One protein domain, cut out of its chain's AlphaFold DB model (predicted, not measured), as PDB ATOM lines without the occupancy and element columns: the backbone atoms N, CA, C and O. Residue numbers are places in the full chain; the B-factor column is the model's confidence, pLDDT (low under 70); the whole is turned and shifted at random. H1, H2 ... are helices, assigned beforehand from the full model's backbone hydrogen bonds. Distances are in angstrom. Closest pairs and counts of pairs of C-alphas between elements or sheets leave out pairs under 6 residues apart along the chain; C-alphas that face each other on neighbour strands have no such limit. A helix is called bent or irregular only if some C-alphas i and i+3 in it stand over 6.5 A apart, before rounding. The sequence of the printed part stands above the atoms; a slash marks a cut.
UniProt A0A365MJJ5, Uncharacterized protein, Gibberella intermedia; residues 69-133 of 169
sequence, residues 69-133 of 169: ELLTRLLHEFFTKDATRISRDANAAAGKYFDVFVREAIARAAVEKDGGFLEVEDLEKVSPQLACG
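What this domain is: This is residues 69 to 133 of the 169 residues of an uncharacterized protein of Gibberella intermedia (UniProt A0A365MJJ5). One long helix, H2, makes the length of a rod-like model, and two shorter helices sit toward one side of it near its two ends, H1 crosswise by residues 91 to 95 and H3 crossing residues 104 to 112 at a steep slant, with a gap between H1 and H3. Residues 77 to 83, of which 77 belongs to H1, stick out at the H1 end. The printed part has 65 residues with three named helices, in the order H1, H2, H3, and no named strand; the class is all helix. The whole is loose, with a radius of gyration of the C-alphas of 15.4 A and spans of 47 by 21 by 20 A.

Where its parts are: H2 is residues 88 to 112, 36.6 A from first to last C-alpha, from (22.450, 12.289, -61.327) to (-4.304, 2.812, -38.272). H1 is residues 69 to 77 and begins with C-alpha 69 at (21.775, 18.117, -52.464). H3 is residues 120 to 132, 18.8 A long, and ends with C-alpha 132 at (9.813, -5.478, -44.756). H3 is irregular: C-alphas 125 and 128 are 7.2 A apart.

How they stand to each other: H2 touches H3 with residues 104 to 112 alone; the closest C-alphas are those of Ala 109 and Asp 122, 5.1 A apart. These two run opposite ways at a steep tilt of 49 degrees. H2 and H1 only just touch, with 3 pairs of C-alphas within 8 A, and H2 does so with residues 91 to 95 alone; the closest C-alphas, of Thr 72 and Asn 91, are 6.9 A apart. Their lines are about perpendicular, at 88 degrees. H1 and H3 are apart. In H1 and H2 every O i to N i+4 pair is within hydrogen-bond range; in H3, 6 of 9 are.

The domain as a whole: The two C-alphas farthest apart, of Ala 83 and Gly 115, are 48.0 A apart. The printed part has no cut. Both links are short, with 10 residues between H1 and H2 and 7 between H2 and H3. Mean pLDDT of the printed part is 89.4, and residue 133 is under 70.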
ATOM      1  N   GLU A  69      20.491  17.928 -53.146       89.00
ATOM      2  CA  GLU A  69      21.775  18.117 -52.464       89.00
ATOM      3  C   GLU A  69      21.788  17.487 -51.068       89.00
ATOM      4  O   GLU A  69      22.785  16.875 -50.682       89.00
ATOM      5  N   LEU A  70      20.680  17.584 -50.325       91.62
ATOM      6  CA  LEU A  70      20.557  16.976 -49.001       91.62
ATOM      7  C   LEU A  70      20.622  15.452 -49.111       91.62
ATOM      8  O   LEU A  70      21.353  14.807 -48.360       91.62
ATOM      9  N   LEU A  71      19.923  14.899 -50.104       90.25
ATOM     10  CA  LEU A  71      19.914  13.468 -50.358       90.25
ATOM     11  C   LEU A  71      21.315  12.928 -50.681       90.25
ATOM     12  O   LEU A  71      21.725  11.920 -50.110       90.25
ATOM     13  N   THR A  72      22.088  13.615 -51.530       90.62
ATOM     14  CA  THR A  72      23.462  13.170 -51.832       90.62
ATOM     15  C   THR A  72      24.363  13.150 -50.601       90.62
ATOM     16  O   THR A  72      25.159  12.224 -50.455       90.62
ATOM     17  N   ARG A  73      24.236  14.135 -49.699       92.00
ATOM     18  CA  ARG A  73      25.019  14.179 -48.456       92.00
ATOM     19  C   ARG A  73      24.656  13.021 -47.536       92.00
ATOM     20  O   ARG A  73      25.558  12.334 -47.073       92.00
ATOM     21  N   LEU A  74      23.356  12.778 -47.357       91.88
ATOM     22  CA  LEU A  74      22.852  11.663 -46.559       91.88
ATOM     23  C   LEU A  74      23.383  10.327 -47.094       91.88
ATOM     24  O   LEU A  74      23.943   9.539 -46.345       91.88
ATOM     25  N   LEU A  75      23.271  10.088 -48.403       90.62
ATOM     26  CA  LEU A  75      23.731   8.839 -49.015       90.62
ATOM     27  C   LEU A  75      25.251   8.657 -48.911       90.62
ATOM     28  O   LEU A  75      25.715   7.545 -48.668       90.62
ATOM     29  N   HIS A  76      26.026   9.731 -49.072       90.81
ATOM     30  CA  HIS A  76      27.483   9.672 -48.967       90.81
ATOM     31  C   HIS A  76      27.972   9.377 -47.544       90.81
ATOM     32  O   HIS A  76      29.021   8.755 -47.402       90.81
ATOM     33  N   GLU A  77      27.225   9.767 -46.509       91.62
ATOM     34  CA  GLU A  77      27.555   9.458 -45.111       91.62
ATOM     35  C   GLU A  77      27.447   7.956 -44.798       91.62
ATOM     36  O   GLU A  77      28.227   7.424 -44.010       91.62
ATOM     37  N   PHE A  78      26.535   7.241 -45.465       90.25
ATOM     38  CA  PHE A  78      26.331   5.800 -45.265       90.25
ATOM     39  C   PHE A  78      27.164   4.908 -46.199       90.25
ATOM     40  O   PHE A  78      27.076   3.679 -46.126       90.25
ATOM     41  N   PHE A  79      27.992   5.480 -47.078       91.44
ATOM     42  CA  PHE A  79      28.893   4.694 -47.915       91.44
ATOM     43  C   PHE A  79      30.161   4.309 -47.150       91.44
ATOM     44  O   PHE A  79      30.900   5.152 -46.667       91.44
ATOM     45  N   THR A  80      30.497   3.018 -47.130       91.44
ATOM     46  CA  THR A  80      31.740   2.519 -46.505       91.44
ATOM     47  C   THR A  80      33.013   2.997 -47.219       91.44
ATOM     48  O   THR A  80      34.112   2.872 -46.689       91.44
ATOM     49  N   LYS A  81      32.890   3.484 -48.460       90.88
ATOM     50  CA  LYS A  81      34.010   3.942 -49.289       90.88
ATOM     51  C   LYS A  81      33.796   5.393 -49.705       90.88
ATOM     52  O   LYS A  81      32.850   5.675 -50.441       90.88
ATOM     53  N   ASP A  82      34.761   6.250 -49.390       83.62
ATOM     54  CA  ASP A  82      34.719   7.693 -49.690       83.62
ATOM     55  C   ASP A  82      34.760   8.020 -51.193       83.62
ATOM     56  O   ASP A  82      34.339   9.089 -51.639       83.62
ATOM     57  N   ALA A  83      35.266   7.089 -52.008       87.06
ATOM     58  CA  ALA A  83      35.337   7.231 -53.461       87.06
ATOM     59  C   ALA A  83      34.009   6.914 -54.174       87.06
ATOM     60  O   ALA A  83      33.937   7.007 -55.401       87.06
ATOM     61  N   THR A  84      32.967   6.520 -53.438       90.94
ATOM     62  CA  THR A  84      31.672   6.178 -54.033       90.94
ATOM     63  C   THR A  84      31.021   7.432 -54.613       90.94
ATOM     64  O   THR A  84      30.988   8.496 -53.991       90.94
ATOM     65  N   ARG A  85      30.531   7.316 -55.847       90.69
ATOM     66  CA  ARG A  85      29.836   8.384 -56.566       90.69
ATOM     67  C   ARG A  85      28.479   7.871 -57.011       90.69
ATOM     68  O   ARG A  85      28.378   6.759 -57.523       90.69
ATOM     69  N   ILE A  86      27.462   8.704 -56.845       89.00
ATOM     70  CA  ILE A  86      26.120   8.459 -57.360       89.00
ATOM     71  C   ILE A  86      25.910   9.276 -58.638       89.00
ATOM     72  O   ILE A  86      26.317  10.436 -58.717       89.00
ATOM     73  N   SER A  87      25.318   8.668 -59.667       92.88
ATOM     74  CA  SER A  87      24.951   9.395 -60.885       92.88
ATOM     75  C   SER A  87      23.748  10.309 -60.628       92.88
ATOM     76  O   SER A  87      22.962  10.076 -59.707       92.88
ATOM     77  N   ARG A  88      23.574  11.345 -61.458       90.56
ATOM     78  CA  ARG A  88      22.450  12.289 -61.327       90.56
ATOM     79  C   ARG A  88      21.095  11.578 -61.394       90.56
ATOM     80  O   ARG A  88      20.229  11.855 -60.570       90.56
ATOM     81  N   ASP A  89      20.947  10.638 -62.323       91.50
ATOM     82  CA  ASP A  89      19.703   9.885 -62.508       91.50
ATOM     83  C   ASP A  89      19.428   8.946 -61.329       91.50
ATOM     84  O   ASP A  89      18.290   8.839 -60.876       91.50
ATOM     85  N   ALA A  90      20.472   8.321 -60.771       93.50
ATOM     86  CA  ALA A  90      20.338   7.499 -59.571       93.50
ATOM     87  C   ALA A  90      19.930   8.338 -58.352       93.50
ATOM     88  O   ALA A  90      19.081   7.908 -57.576       93.50
ATOM     89  N   ASN A  91      20.468   9.554 -58.209       91.38
ATOM     90  CA  ASN A  91      20.048  10.469 -57.147       91.38
ATOM     91  C   ASN A  91      18.587  10.919 -57.324       91.38
ATOM     92  O   ASN A  91      17.838  10.977 -56.355       91.38
ATOM     93  N   ALA A  92      18.150  11.175 -58.563       91.00
ATOM     94  CA  ALA A  92      16.752  11.496 -58.854       91.00
ATOM     95  C   ALA A  92      15.807  10.318 -58.547       91.00
ATOM     96  O   ALA A  92      14.723  10.519 -58.001       91.00
ATOM     97  N   ALA A  93      16.216   9.085 -58.861       93.88
ATOM     98  CA  ALA A  93      15.455   7.883 -58.527       93.88
ATOM     99  C   ALA A  93      15.380   7.652 -57.009       93.88
ATOM    100  O   ALA A  93      14.306   7.354 -56.491       93.88
ATOM    101  N   ALA A  94      16.491   7.846 -56.295       92.25
ATOM    102  CA  ALA A  94      16.522   7.773 -54.839       92.25
ATOM    103  C   ALA A  94      15.596   8.825 -54.204       92.25
ATOM    104  O   ALA A  94      14.855   8.494 -53.284       92.25
ATOM    105  N   GLY A  95      15.562  10.053 -54.732       91.94
ATOM    106  CA  GLY A  95      14.646  11.097 -54.256       91.94
ATOM    107  C   GLY A  95      13.186  10.669 -54.364       91.94
ATOM    108  O   GLY A  95      12.461  10.691 -53.376       91.94
ATOM    109  N   LYS A  96      12.790  10.139 -55.529       93.38
ATOM    110  CA  LYS A  96      11.441   9.583 -55.724       93.38
ATOM    111  C   LYS A  96      11.140   8.422 -54.779       93.38
ATOM    112  O   LYS A  96      10.020   8.313 -54.293       93.38
ATOM    113  N   TYR A  97      12.117   7.553 -54.522       92.88
ATOM    114  CA  TYR A  97      11.953   6.449 -53.578       92.88
ATOM    115  C   TYR A  97      11.655   6.958 -52.162       92.88
ATOM    116  O   TYR A  97      10.693   6.496 -51.551       92.88
ATOM    117  N   PHE A  98      12.419   7.934 -51.664       92.94
ATOM    118  CA  PHE A  98      12.164   8.525 -50.347       92.94
ATOM    119  C   PHE A  98      10.833   9.281 -50.294       92.94
ATOM    120  O   PHE A  98      10.104   9.140 -49.313       92.94
ATOM    121  N   ASP A  99      10.472  10.009 -51.353       91.00
ATOM    122  CA  ASP A  99       9.180  10.696 -51.433       91.00
ATOM    123  C   ASP A  99       8.008   9.701 -51.336       91.00
ATOM    124  O   ASP A  99       7.046   9.939 -50.604       91.00
ATOM    125  N   VAL A 100       8.092   8.560 -52.030       92.25
ATOM    126  CA  VAL A 100       7.083   7.489 -51.943       92.25
ATOM    127  C   VAL A 100       7.092   6.839 -50.562       92.25
ATOM    128  O   VAL A 100       6.029   6.646 -49.980       92.25
ATOM    129  N   PHE A 101       8.270   6.541 -50.011       92.62
ATOM    130  CA  PHE A 101       8.408   5.913 -48.697       92.62
ATOM    131  C   PHE A 101       7.763   6.749 -47.582       92.62
ATOM    132  O   PHE A 101       7.002   6.217 -46.775       92.62
ATOM    133  N   VAL A 102       8.011   8.062 -47.561       93.50
ATOM    134  CA  VAL A 102       7.433   8.970 -46.558       93.50
ATOM    135  C   VAL A 102       5.920   9.102 -46.740       93.50
ATOM    136  O   VAL A 102       5.178   9.051 -45.758       93.50
ATOM    137  N   ARG A 103       5.441   9.223 -47.985       92.00
ATOM    138  CA  ARG A 103       3.997   9.281 -48.267       92.00
ATOM    139  C   ARG A 103       3.284   8.003 -47.838       92.00
ATOM    140  O   ARG A 103       2.217   8.089 -47.241       92.00
ATOM    141  N   GLU A 104       3.886   6.843 -48.083       93.38
ATOM    142  CA  GLU A 104       3.337   5.550 -47.676       93.38
ATOM    143  C   GLU A 104       3.309   5.403 -46.151       93.38
ATOM    144  O   GLU A 104       2.313   4.944 -45.595       93.38
ATOM    145  N   ALA A 105       4.368   5.834 -45.460       92.62
ATOM    146  CA  ALA A 105       4.420   5.823 -43.999       92.62
ATOM    147  C   ALA A 105       3.265   6.633 -43.389       92.62
ATOM    148  O   ALA A 105       2.557   6.139 -42.512       92.62
ATOM    149  N   ILE A 106       3.040   7.847 -43.904       91.81
ATOM    150  CA  ILE A 106       1.947   8.724 -43.466       91.81
ATOM    151  C   ILE A 106       0.591   8.105 -43.807       91.81
ATOM    152  O   ILE A 106      -0.292   8.080 -42.955       91.81
ATOM    153  N   ALA A 107       0.421   7.593 -45.028       91.62
ATOM    154  CA  ALA A 107      -0.836   7.000 -45.469       91.62
ATOM    155  C   ALA A 107      -1.221   5.784 -44.617       91.62
ATOM    156  O   ALA A 107      -2.362   5.692 -44.174       91.62
ATOM    157  N   ARG A 108      -0.274   4.885 -44.324       90.06
ATOM    158  CA  ARG A 108      -0.529   3.711 -43.477       90.06
ATOM    159  C   ARG A 108      -0.804   4.096 -42.029       90.06
ATOM    160  O   ARG A 108      -1.767   3.602 -41.456       90.06
ATOM    161  N   ALA A 109      -0.016   5.006 -41.455       90.25
ATOM    162  CA  ALA A 109      -0.266   5.481 -40.094       90.25
ATOM    163  C   ALA A 109      -1.635   6.184 -39.986       90.25
ATOM    164  O   ALA A 109      -2.341   6.033 -38.996       90.25
ATOM    165  N   ALA A 110      -2.064   6.894 -41.036       89.75
ATOM    166  CA  ALA A 110      -3.373   7.543 -41.084       89.75
ATOM    167  C   ALA A 110      -4.555   6.574 -41.232       89.75
ATOM    168  O   ALA A 110      -5.679   6.980 -40.946       89.75
ATOM    169  N   VAL A 111      -4.322   5.337 -41.674       88.81
ATOM    170  CA  VAL A 111      -5.335   4.269 -41.689       88.81
ATOM    171  C   VAL A 111      -5.451   3.603 -40.317       88.81
ATOM    172  O   VAL A 111      -6.555   3.256 -39.915       88.81
ATOM    173  N   GLU A 112      -4.338   3.448 -39.600       84.44
ATOM    174  CA  GLU A 112      -4.304   2.812 -38.272       84.44
ATOM    175  C   GLU A 112      -4.753   3.726 -37.120       84.44
ATOM    176  O   GLU A 112      -4.993   3.237 -36.014       84.44
ATOM    177  N   LYS A 113      -4.847   5.044 -37.349       86.19
ATOM    178  CA  LYS A 113      -5.290   5.998 -36.323       86.19
ATOM    179  C   LYS A 113      -6.810   5.948 -36.126       86.19
ATOM    180  O   LYS A 113      -7.577   5.982 -37.090       86.19
ATOM    181  N   ASP A 114      -7.259   6.061 -34.881       75.88
ATOM    182  CA  ASP A 114      -8.685   6.142 -34.518       75.88
ATOM    183  C   ASP A 114      -9.206   7.599 -34.475       75.88
ATOM    184  O   ASP A 114      -9.965   8.008 -33.594       75.88
ATOM    185  N   GLY A 115      -8.796   8.409 -35.458       78.06
ATOM    186  CA  GLY A 115      -9.100   9.844 -35.542       78.06
ATOM    187  C   GLY A 115      -8.067  10.744 -34.845       78.06
ATOM    188  O   GLY A 115      -7.178  10.282 -34.148       78.06
ATOM    189  N   GLY A 116      -8.140  12.061 -35.074       84.38
ATOM    190  CA  GLY A 116      -7.192  13.022 -34.484       84.38
ATOM    191  C   GLY A 116      -5.843  13.136 -35.217       84.38
ATOM    192  O   GLY A 116      -5.785  13.027 -36.449       84.38
ATOM    193  N   PHE A 117      -4.777  13.436 -34.464       89.00
ATOM    194  CA  PHE A 117      -3.398  13.581 -34.960       89.00
ATOM    195  C   PHE A 117      -2.710  12.216 -35.118       89.00
ATOM    196  O   PHE A 117      -3.175  11.231 -34.569       89.00
ATOM    197  N   LEU A 118      -1.624  12.160 -35.898       89.69
ATOM    198  CA  LEU A 118      -0.790  10.958 -35.993       89.69
ATOM    199  C   LEU A 118       0.107  10.862 -34.761       89.69
ATOM    200  O   LEU A 118       0.915  11.767 -34.529       89.69
ATOM    201  N   GLU A 119      -0.032   9.776 -34.010       91.12
ATOM    202  CA  GLU A 119       0.797   9.493 -32.840       91.12
ATOM    203  C   GLU A 119       1.929   8.514 -33.190       91.12
ATOM    204  O   GLU A 119       1.986   7.938 -34.284       91.12
ATOM    205  N   VAL A 120       2.888   8.361 -32.275       92.56
ATOM    206  CA  VAL A 120       4.052   7.487 -32.497       92.56
ATOM    207  C   VAL A 120       3.605   6.028 -32.546       92.56
ATOM    208  O   VAL A 120       4.089   5.253 -33.369       92.56
ATOM    209  N   GLU A 121       2.612   5.692 -31.735       90.56
ATOM    210  CA  GLU A 121       1.971   4.390 -31.621       90.56
ATOM    211  C   GLU A 121       1.390   3.928 -32.967       90.56
ATOM    212  O   GLU A 121       1.501   2.753 -33.318       90.56
ATOM    213  N   ASP A 122       0.829   4.840 -33.764       90.44
ATOM    214  CA  ASP A 122       0.288   4.513 -35.089       90.44
ATOM    215  C   ASP A 122       1.399   4.197 -36.094       90.44
ATOM    216  O   ASP A 122       1.278   3.269 -36.900       90.44
ATOM    217  N   LEU A 123       2.523   4.916 -36.018       91.81
ATOM    218  CA  LEU A 123       3.690   4.635 -36.853       91.81
ATOM    219  C   LEU A 123       4.367   3.312 -36.453       91.81
ATOM    220  O   LEU A 123       4.834   2.565 -37.318       91.81
ATOM    221  N   GLU A 124       4.401   2.987 -35.162       92.12
ATOM    222  CA  GLU A 124       4.975   1.737 -34.649       92.12
ATOM    223  C   GLU A 124       4.193   0.500 -35.104       92.12
ATOM    224  O   GLU A 124       4.811  -0.508 -35.460       92.12
ATOM    225  N   LYS A 125       2.859   0.587 -35.190       90.56
ATOM    226  CA  LYS A 125       2.016  -0.495 -35.736       90.56
ATOM    227  C   LYS A 125       2.367  -0.823 -37.192       90.56
ATOM    228  O   LYS A 125       2.397  -1.995 -37.574       90.56
ATOM    229  N   VAL A 126       2.665   0.194 -38.005       89.81
ATOM    230  CA  VAL A 126       2.921   0.029 -39.453       89.81
ATOM    231  C   VAL A 126       4.397  -0.187 -39.794       89.81
ATOM    232  O   VAL A 126       4.701  -0.730 -40.860       89.81
ATOM    233  N   SER A 127       5.315   0.184 -38.897       89.19
ATOM    234  CA  SER A 127       6.771   0.117 -39.094       89.19
ATOM    235  C   SER A 127       7.283  -1.265 -39.551       89.19
ATOM    236  O   SER A 127       8.028  -1.315 -40.538       89.19
ATOM    237  N   PRO A 128       6.838  -2.406 -38.971       89.44
ATOM    238  CA  PRO A 128       7.276  -3.728 -39.427       89.44
ATOM    239  C   PRO A 128       6.964  -3.989 -40.907       89.44
ATOM    240  O   PRO A 128       7.795  -4.514 -41.648       89.44
ATOM    241  N   GLN A 129       5.772  -3.591 -41.357       86.56
ATOM    242  CA  GLN A 129       5.311  -3.800 -42.733       86.56
ATOM    243  C   GLN A 129       5.889  -2.767 -43.704       86.56
ATOM    244  O   GLN A 129       6.028  -3.043 -44.901       86.56
ATOM    245  N   LEU A 130       6.186  -1.567 -43.204       87.19
ATOM    246  CA  LEU A 130       6.808  -0.483 -43.955       87.19
ATOM    247  C   LEU A 130       8.261  -0.830 -44.320       87.19
ATOM    248  O   LEU A 130       8.666  -0.608 -45.457       87.19
ATOM    249  N   ALA A 131       9.014  -1.434 -43.395       82.62
ATOM    250  CA  ALA A 131      10.404  -1.836 -43.622       82.62
ATOM    251  C   ALA A 131      10.542  -3.148 -44.417       82.62
ATOM    252  O   ALA A 131      11.397  -3.249 -45.296       82.62
ATOM    253  N   CYS A 132       9.706  -4.152 -44.132       76.12
ATOM    254  CA  CYS A 132       9.813  -5.478 -44.756       76.12
ATOM    255  C   CYS A 132       9.029  -5.620 -46.068       76.12
ATOM    256  O   CYS A 132       9.094  -6.677 -46.691       76.12
ATOM    257  N   GLY A 133       8.309  -4.578 -46.497       61.03
ATOM    258  CA  GLY A 133       7.587  -4.579 -47.763       61.03
ATOM    259  C   GLY A 133       6.546  -5.695 -47.844       61.03
ATOM    260  O   GLY A 133       6.710  -6.640 -48.609       61.03
TER     261      GLY A 133